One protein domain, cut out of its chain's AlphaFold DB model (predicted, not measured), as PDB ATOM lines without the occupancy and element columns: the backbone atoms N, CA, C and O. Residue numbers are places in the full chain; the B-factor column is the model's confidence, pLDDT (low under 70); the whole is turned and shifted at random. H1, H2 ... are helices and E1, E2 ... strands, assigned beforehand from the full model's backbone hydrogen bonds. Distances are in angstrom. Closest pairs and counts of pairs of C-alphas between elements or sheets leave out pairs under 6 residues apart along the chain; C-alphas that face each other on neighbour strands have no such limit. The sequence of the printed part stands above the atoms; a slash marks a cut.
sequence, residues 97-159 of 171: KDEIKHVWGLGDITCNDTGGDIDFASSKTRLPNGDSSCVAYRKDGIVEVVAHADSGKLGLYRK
ATOM      1  N   LYS A  97      17.612 125.217  28.112       82.88
ATOM      2  CA  LYS A  97      17.570 124.925  29.547       82.88
ATOM      3  C   LYS A  97      16.151 124.617  30.042       82.88
ATOM      4  O   LYS A  97      15.950 123.617  30.730       82.88
ATOM      5  N   ASP A  98      15.169 125.442  29.686       85.44
ATOM      6  CA  ASP A  98      13.778 125.246  30.116       85.44
ATOM      7  C   ASP A  98      13.131 124.018  29.470       85.44
ATOM      8  O   ASP A  98      12.364 123.307  30.125       85.44
ATOM      9  N   GLU A  99      13.461 123.734  28.212       85.88
ATOM     10  CA  GLU A  99      12.981 122.543  27.516       85.88
ATOM     11  C   GLU A  99      13.552 121.267  28.150       85.88
ATOM     12  O   GLU A  99      12.811 120.329  28.433       85.88
ATOM     13  N   ILE A 100      14.843 121.252  28.497       86.06
ATOM     14  CA  ILE A 100      15.466 120.140  29.231       86.06
ATOM     15  C   ILE A 100      14.795 119.941  30.594       86.06
ATOM     16  O   ILE A 100      14.462 118.815  30.973       86.06
ATOM     17  N   LYS A 101      14.554 121.027  31.334       88.56
ATOM     18  CA  LYS A 101      13.834 120.961  32.613       88.56
ATOM     19  C   LYS A 101      12.440 120.373  32.440       88.56
ATOM     20  O   LYS A 101      12.019 119.578  33.274       88.56
ATOM     21  N   HIS A 102      11.747 120.728  31.363       87.69
ATOM     22  CA  HIS A 102      10.423 120.204  31.061       87.69
ATOM     23  C   HIS A 102      10.452 118.710  30.714       87.69
ATOM     24  O   HIS A 102       9.702 117.940  31.310       87.69
ATOM     25  N   VAL A 103      11.348 118.288  29.818       88.62
ATOM     26  CA  VAL A 103      11.455 116.897  29.346       88.62
ATOM     27  C   VAL A 103      11.889 115.943  30.463       88.62
ATOM     28  O   VAL A 103      11.378 114.830  30.550       88.62
ATOM     29  N   TRP A 104      12.807 116.360  31.338       88.38
ATOM     30  CA  TRP A 104      13.336 115.519  32.425       88.38
ATOM     31  C   TRP A 104      12.785 115.853  33.817       88.38
ATOM     32  O   TRP A 104      13.204 115.241  34.799       88.38
ATOM     33  N   GLY A 105      11.849 116.798  33.926       87.00
ATOM     34  CA  GLY A 105      11.202 117.154  35.194       87.00
ATOM     35  C   GLY A 105      12.172 117.726  36.230       87.00
ATOM     36  O   GLY A 105      12.018 117.485  37.428       87.00
ATOM     37  N   LEU A 106      13.201 118.440  35.769       87.56
ATOM     38  CA  LEU A 106      14.264 118.974  36.617       87.56
ATOM     39  C   LEU A 106      13.848 120.324  37.213       87.56
ATOM     40  O   LEU A 106      13.239 121.157  36.540       87.56
ATOM     41  N   GLY A 107      14.217 120.562  38.473       85.31
ATOM     42  CA  GLY A 107      14.070 121.872  39.109       85.31
ATOM     43  C   GLY A 107      15.028 122.893  38.501       85.31
ATOM     44  O   GLY A 107      14.621 124.007  38.171       85.31
ATOM     45  N   ASP A 108      16.278 122.482  38.279       86.00
ATOM     46  CA  ASP A 108      17.247 123.254  37.511       86.00
ATOM     47  C   ASP A 108      18.328 122.371  36.871       86.00
ATOM     48  O   ASP A 108      18.477 121.197  37.220       86.00
ATOM     49  N   ILE A 109      19.088 122.934  35.934       84.94
ATOM     50  CA  ILE A 109      20.294 122.312  35.381       84.94
ATOM     51  C   ILE A 109      21.373 123.375  35.165       84.94
ATOM     52  O   ILE A 109      21.105 124.440  34.600       84.94
ATOM     53  N   THR A 110      22.586 123.071  35.618       83.19
ATOM     54  CA  THR A 110      23.766 123.925  35.458       83.19
ATOM     55  C   THR A 110      24.839 123.131  34.743       83.19
ATOM     56  O   THR A 110      25.308 122.119  35.257       83.19
ATOM     57  N   CYS A 111      25.215 123.571  33.552       77.19
ATOM     58  CA  CYS A 111      26.276 122.955  32.771       77.19
ATOM     59  C   CYS A 111      27.554 123.773  32.903       77.19
ATOM     60  O   CYS A 111      27.498 124.984  33.100       77.19
ATOM     61  N   ASN A 112      28.701 123.099  32.890       68.44
ATOM     62  CA  ASN A 112      29.973 123.779  33.052       68.44
ATOM     63  C   ASN A 112      30.384 124.387  31.703       68.44
ATOM     64  O   ASN A 112      30.851 123.676  30.817       68.44
ATOM     65  N   ASP A 113      30.226 125.702  31.563       55.81
ATOM     66  CA  ASP A 113      30.525 126.455  30.331       55.81
ATOM     67  C   ASP A 113      32.038 126.541  30.019       55.81
ATOM     68  O   ASP A 113      32.459 127.118  29.021       55.81
ATOM     69  N   THR A 114      32.893 125.959  30.867       45.12
ATOM     70  CA  THR A 114      34.364 126.029  30.795       45.12
ATOM     71  C   THR A 114      34.997 124.990  29.856       45.12
ATOM     72  O   THR A 114      36.111 124.527  30.096       45.12
ATOM     73  N   GLY A 115      34.312 124.638  28.763       45.88
ATOM     74  CA  GLY A 115      34.859 123.745  27.730       45.88
ATOM     75  C   GLY A 115      33.861 122.826  27.023       45.88
ATOM     76  O   GLY A 115      34.294 121.960  26.271       45.88
ATOM     77  N   GLY A 116      32.553 122.973  27.262       48.59
ATOM     78  CA  GLY A 116      31.515 122.271  26.504       48.59
ATOM     79  C   GLY A 116      31.005 123.120  25.338       48.59
ATOM     80  O   GLY A 116      30.648 124.277  25.534       48.59
ATOM     81  N   ASP A 117      30.905 122.541  24.139       53.28
ATOM     82  CA  ASP A 117      30.354 123.183  22.924       53.28
ATOM     83  C   ASP A 117      28.864 123.585  23.042       53.28
ATOM     84  O   ASP A 117      28.280 124.193  22.134       53.28
ATOM     85  N   ILE A 118      28.224 123.245  24.165       56.72
ATOM     86  CA  ILE A 118      26.800 123.440  24.394       56.72
ATOM     87  C   ILE A 118      26.567 124.665  25.270       56.72
ATOM     88  O   ILE A 118      26.643 124.613  26.490       56.72
ATOM     89  N   ASP A 119      26.208 125.768  24.623       62.19
ATOM     90  CA  ASP A 119      25.663 126.938  25.304       62.19
ATOM     91  C   ASP A 119      24.165 126.713  25.560       62.19
ATOM     92  O   ASP A 119      23.341 126.788  24.647       62.19
ATOM     93  N   PHE A 120      23.827 126.390  26.809       61.16
ATOM     94  CA  PHE A 120      22.460 126.092  27.246       61.16
ATOM     95  C   PHE A 120      21.607 127.345  27.487       61.16
ATOM     96  O   PHE A 120      20.388 127.230  27.667       61.16
ATOM     97  N   ALA A 121      22.234 128.525  27.515       54.78
ATOM     98  CA  ALA A 121      21.577 129.804  27.743       54.78
ATOM     99  C   ALA A 121      21.174 130.492  26.431       54.78
ATOM    100  O   ALA A 121      20.219 131.273  26.427       54.78
ATOM    101  N   SER A 122      21.855 130.207  25.314       56.19
ATOM    102  CA  SER A 122      21.520 130.831  24.034       56.19
ATOM    103  C   SER A 122      20.349 130.171  23.308       56.19
ATOM    104  O   SER A 122      20.184 128.953  23.226       56.19
ATOM    105  N   SER A 123      19.525 131.031  22.714       53.62
ATOM    106  CA  SER A 123      18.495 130.690  21.738       53.62
ATOM    107  C   SER A 123      19.147 130.318  20.407       53.62
ATOM    108  O   SER A 123      19.168 131.114  19.465       53.62
ATOM    109  N   LYS A 124      19.768 129.141  20.334       61.34
ATOM    110  CA  LYS A 124      20.357 128.658  19.084       61.34
ATOM    111  C   LYS A 124      19.301 127.953  18.242       61.34
ATOM    112  O   LYS A 124      18.576 127.087  18.713       61.34
ATOM    113  N   THR A 125      19.304 128.265  16.951       57.50
ATOM    114  CA  THR A 125      18.565 127.573  15.878       57.50
ATOM    115  C   THR A 125      19.067 126.152  15.616       57.50
ATOM    116  O   THR A 125      18.646 125.495  14.669       57.50
ATOM    117  N   ARG A 126      20.013 125.666  16.421       64.31
ATOM    118  CA  ARG A 126      20.606 124.346  16.284       64.31
ATOM    119  C   ARG A 126      21.024 123.831  17.648       64.31
ATOM    120  O   ARG A 126      21.663 124.549  18.414       64.31
ATOM    121  N   LEU A 127      20.711 122.563  17.901       71.69
ATOM    122  CA  LEU A 127      21.293 121.837  19.016       71.69
ATOM    123  C   LEU A 127      22.795 121.632  18.723       71.69
ATOM    124  O   LEU A 127      23.125 121.040  17.689       71.69
ATOM    125  N   PRO A 128      23.703 122.163  19.552       68.69
ATOM    126  CA  PRO A 128      25.135 121.931  19.384       68.69
ATOM    127  C   PRO A 128      25.432 120.440  19.541       68.69
ATOM    128  O   PRO A 128      24.760 119.760  20.307       68.69
ATOM    129  N   ASN A 129      26.409 119.936  18.793       75.44
ATOM    130  CA  ASN A 129      26.865 118.559  18.938       75.44
ATOM    131  C   ASN A 129      27.963 118.510  20.001       75.44
ATOM    132  O   ASN A 129      28.778 119.429  20.067       75.44
ATOM    133  N   GLY A 130      28.015 117.430  20.769       76.19
ATOM    134  CA  GLY A 130      29.084 117.184  21.729       76.19
ATOM    135  C   GLY A 130      28.575 116.806  23.109       76.19
ATOM    136  O   GLY A 130      27.379 116.606  23.329       76.19
ATOM    137  N   ASP A 131      29.528 116.720  24.029       82.19
ATOM    138  CA  ASP A 131      29.296 116.342  25.413       82.19
ATOM    139  C   ASP A 131      29.568 117.519  26.337       82.19
ATOM    140  O   ASP A 131      30.588 118.199  26.225       82.19
ATOM    141  N   SER A 132      28.668 117.737  27.291       82.06
ATOM    142  CA  SER A 132      28.856 118.727  28.345       82.06
ATOM    143  C   SER A 132      28.570 118.121  29.711       82.06
ATOM    144  O   SER A 132      27.526 117.506  29.932       82.06
ATOM    145  N   SER A 133      29.491 118.312  30.657       84.69
ATOM    146  CA  SER A 133      29.261 117.928  32.049       84.69
ATOM    147  C   SER A 133      28.320 118.936  32.704       84.69
ATOM    148  O   SER A 133      28.568 120.142  32.688       84.69
ATOM    149  N   CYS A 134      27.258 118.432  33.317       84.94
ATOM    150  CA  CYS A 134      26.217 119.219  33.953       84.94
ATOM    151  C   CYS A 134      25.847 118.666  35.331       84.94
ATOM    152  O   CYS A 134      26.082 117.509  35.671       84.94
ATOM    153  N   VAL A 135      25.212 119.513  36.122       88.31
ATOM    154  CA  VAL A 135      24.626 119.194  37.416       88.31
ATOM    155  C   VAL A 135      23.123 119.400  37.291       88.31
ATOM    156  O   VAL A 135      22.661 120.513  37.035       88.31
ATOM    157  N   ALA A 136      22.362 118.318  37.424       88.19
ATOM    158  CA  ALA A 136      20.908 118.324  37.386       88.19
ATOM    159  C   ALA A 136      20.348 118.355  38.812       88.19
ATOM    160  O   ALA A 136      20.676 117.507  39.644       88.19
ATOM    161  N   TYR A 137      19.469 119.315  39.081       86.62
ATOM    162  CA  TYR A 137      18.781 119.468  40.356       86.62
ATOM    163  C   TYR A 137      17.386 118.871  40.232       86.62
ATOM    164  O   TYR A 137      16.536 119.386  39.501       86.62
ATOM    165  N   ARG A 138      17.136 117.782  40.950       84.19
ATOM    166  CA  ARG A 138      15.821 117.152  41.040       84.19
ATOM    167  C   ARG A 138      15.219 117.344  42.428       84.19
ATOM    168  O   ARG A 138      15.881 117.790  43.362       84.19
ATOM    169  N   LYS A 139      13.945 116.970  42.571       77.94
ATOM    170  CA  LYS A 139      13.250 116.976  43.867       77.94
ATOM    171  C   LYS A 139      13.859 115.985  44.869       77.94
ATOM    172  O   LYS A 139      13.803 116.238  46.064       77.94
ATOM    173  N   ASP A 140      14.422 114.881  44.380       77.38
ATOM    174  CA  ASP A 140      15.066 113.804  45.144       77.38
ATOM    175  C   ASP A 140      16.554 114.063  45.442       77.38
ATOM    176  O   ASP A 140      17.144 113.347  46.246       77.38
ATOM    177  N   GLY A 141      17.161 115.093  44.841       83.81
ATOM    178  CA  GLY A 141      18.544 115.481  45.112       83.81
ATOM    179  C   GLY A 141      19.288 116.035  43.899       83.81
ATOM    180  O   GLY A 141      18.711 116.341  42.855       83.81
ATOM    181  N   ILE A 142      20.603 116.173  44.057       87.19
ATOM    182  CA  ILE A 142      21.519 116.675  43.028       87.19
ATOM    183  C   ILE A 142      22.188 115.485  42.337       87.19
ATOM    184  O   ILE A 142      22.676 114.575  43.007       87.19
ATOM    185  N   VAL A 143      22.231 115.494  41.004       88.75
ATOM    186  CA  VAL A 143      22.822 114.421  40.193       88.75
ATOM    187  C   VAL A 143      23.793 115.009  39.172       88.75
ATOM    188  O   VAL A 143      23.409 115.851  38.361       88.75
ATOM    189  N   GLU A 144      25.042 114.538  39.168       89.50
ATOM    190  CA  GLU A 144      25.988 114.836  38.086       89.50
ATOM    191  C   GLU A 144      25.612 114.049  36.826       89.50
ATOM    192  O   GLU A 144      25.498 112.816  36.844       89.50
ATOM    193  N   VAL A 145      25.431 114.765  35.722       89.69
ATOM    194  CA  VAL A 145      25.038 114.208  34.430       89.69
ATOM    195  C   VAL A 145      25.955 114.700  33.316       89.69
ATOM    196  O   VAL A 145      26.554 115.765  33.400       89.69
ATOM    197  N   VAL A 146      26.053 113.927  32.247       88.56
ATOM    198  CA  VAL A 146      26.659 114.319  30.981       88.56
ATOM    199  C   VAL A 146      25.523 114.512  29.989       88.56
ATOM    200  O   VAL A 146      24.731 113.596  29.752       88.56
ATOM    201  N   ALA A 147      25.408 115.722  29.458       86.81
ATOM    202  CA  ALA A 147      24.517 116.038  28.360       86.81
ATOM    203  C   ALA A 147      25.227 115.690  27.052       86.81
ATOM    204  O   ALA A 147      26.198 116.349  26.697       86.81
ATOM    205  N   HIS A 148      24.741 114.657  26.372       86.62
ATOM    206  CA  HIS A 148      25.222 114.233  25.062       86.62
ATOM    207  C   HIS A 148      24.236 114.699  24.001       86.62
ATOM    208  O   HIS A 148      23.056 114.321  24.035       86.62
ATOM    209  N   ALA A 149      24.713 115.520  23.078       84.56
ATOM    210  CA  ALA A 149      23.937 116.046  21.974       84.56
ATOM    211  C   ALA A 149      24.506 115.555  20.641       84.56
ATOM    212  O   ALA A 149      25.682 115.762  20.339       84.56
ATOM    213  N   ASP A 150      23.659 114.933  19.830       83.62
ATOM    214  CA  ASP A 150      24.022 114.479  18.492       83.62
ATOM    215  C   ASP A 150      22.831 114.603  17.544       83.62
ATOM    216  O   ASP A 150      21.725 114.141  17.836       83.62
ATOM    217  N   SER A 151      23.069 115.218  16.386       81.62
ATOM    218  CA  SER A 151      22.156 115.204  15.239       81.62
ATOM    219  C   SER A 151      20.712 115.604  15.590       81.62
ATOM    220  O   SER A 151      19.752 114.992  15.127       81.62
ATOM    221  N   GLY A 152      20.557 116.632  16.434       79.06
ATOM    222  CA  GLY A 152      19.250 117.142  16.876       79.06
ATOM    223  C   GLY A 152      18.612 116.367  18.032       79.06
ATOM    224  O   GLY A 152      17.484 116.665  18.420       79.06
ATOM    225  N   LYS A 153      19.320 115.398  18.612       86.31
ATOM    226  CA  LYS A 153      18.883 114.635  19.780       86.31
ATOM    227  C   LYS A 153      19.746 114.965  20.985       86.31
ATOM    228  O   LYS A 153      20.951 115.140  20.861       86.31
ATOM    229  N   LEU A 154      19.125 114.989  22.159       87.31
ATOM    230  CA  LEU A 154      19.797 115.227  23.432       87.31
ATOM    231  C   LEU A 154      19.510 114.082  24.405       87.31
ATOM    232  O   LEU A 154      18.368 113.645  24.564       87.31
ATOM    233  N   GLY A 155      20.535 113.578  25.073       89.44
ATOM    234  CA  GLY A 155      20.407 112.653  26.194       89.44
ATOM    235  C   GLY A 155      21.130 113.186  27.419       89.44
ATOM    236  O   GLY A 155      22.234 113.701  27.307       89.44
ATOM    237  N   LEU A 156      20.519 113.026  28.589       89.25
ATOM    238  CA  LEU A 156      21.205 113.198  29.865       89.25
ATOM    239  C   LEU A 156      21.600 111.818  30.381       89.25
ATOM    240  O   LEU A 156      20.744 110.941  30.476       89.25
ATOM    241  N   TYR A 157      22.868 111.629  30.723       89.19
ATOM    242  CA  TYR A 157      23.396 110.376  31.258       89.19
ATOM    243  C   TYR A 157      24.013 110.631  32.620       89.19
ATOM    244  O   TYR A 157      24.776 111.576  32.783       89.19
ATOM    245  N   ARG A 158      23.698 109.818  33.622       89.69
ATOM    246  CA  ARG A 158      24.284 109.980  34.950       89.69
ATOM    247  C   ARG A 158      25.768 109.623  34.896       89.69
ATOM    248  O   ARG A 158      26.146 108.562  34.411       89.69
ATOM    249  N   LYS A 159      26.618 110.493  35.437       86.62
ATOM    250  CA  LYS A 159      28.077 110.326  35.377       86.62
ATOM    251  C   LYS A 159      28.585 109.140  36.207       86.62
ATOM    252  O   LYS A 159      29.628 108.583  35.893       86.62
TER     253      LYS A 159
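Overview. This is residues 97 to 159 of the 171 residues of an uncharacterized protein of Bifidobacterium adolescentis (UniProt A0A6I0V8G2). One strongly twisted sheet of four strands has a short helix, H1, on it, which lies beside the strands and over none of them, close to E1, and a long loop, residues 112 to 129, leads from E1 to E2. The 63 printed residues hold H1, E1, E2, E3 and E4 in that order; the sheet E1 - E2 - E3 - E4 is a meander, each strand the antiparallel neighbour of the one before. The class is mixed; the whole is compact, radius of gyration of the C-alphas 10.9 A, spanning 31 by 21 by 17 A.

Arrangement. Begin at H1, residues 97 to 104, with every O i to N i+4 pair within hydrogen-bond range; its height over the sheet is 7.7 A. Its closest C-alpha pair with E1, residues 108 to 111, is Lys 101 and Asp 108, 6.4 A. Hairpins join E1 to E2, residues 130 to 138 (N 135 and O 110, 2.7 A), E2 to E3, residues 141 to 150 (N 134 and O 145, 2.8 A), and E3 to E4, residues 153 to 158 (N 146 and O 157, 2.7 A).

Along the chain. Find C-alpha 97 at (17.570, 124.925, 29.547), where H1 begins. E2, 23.4 A, bends at Ser 133; E3, 27.2 A, at Glu 144. E4 ends at C-alpha 158, (24.284, 109.980, 34.950).

Size, cuts and confidence. The printed part has no cut; the E1 to E2 link is long. Residues 112 to 126 and 128 have pLDDT under 70.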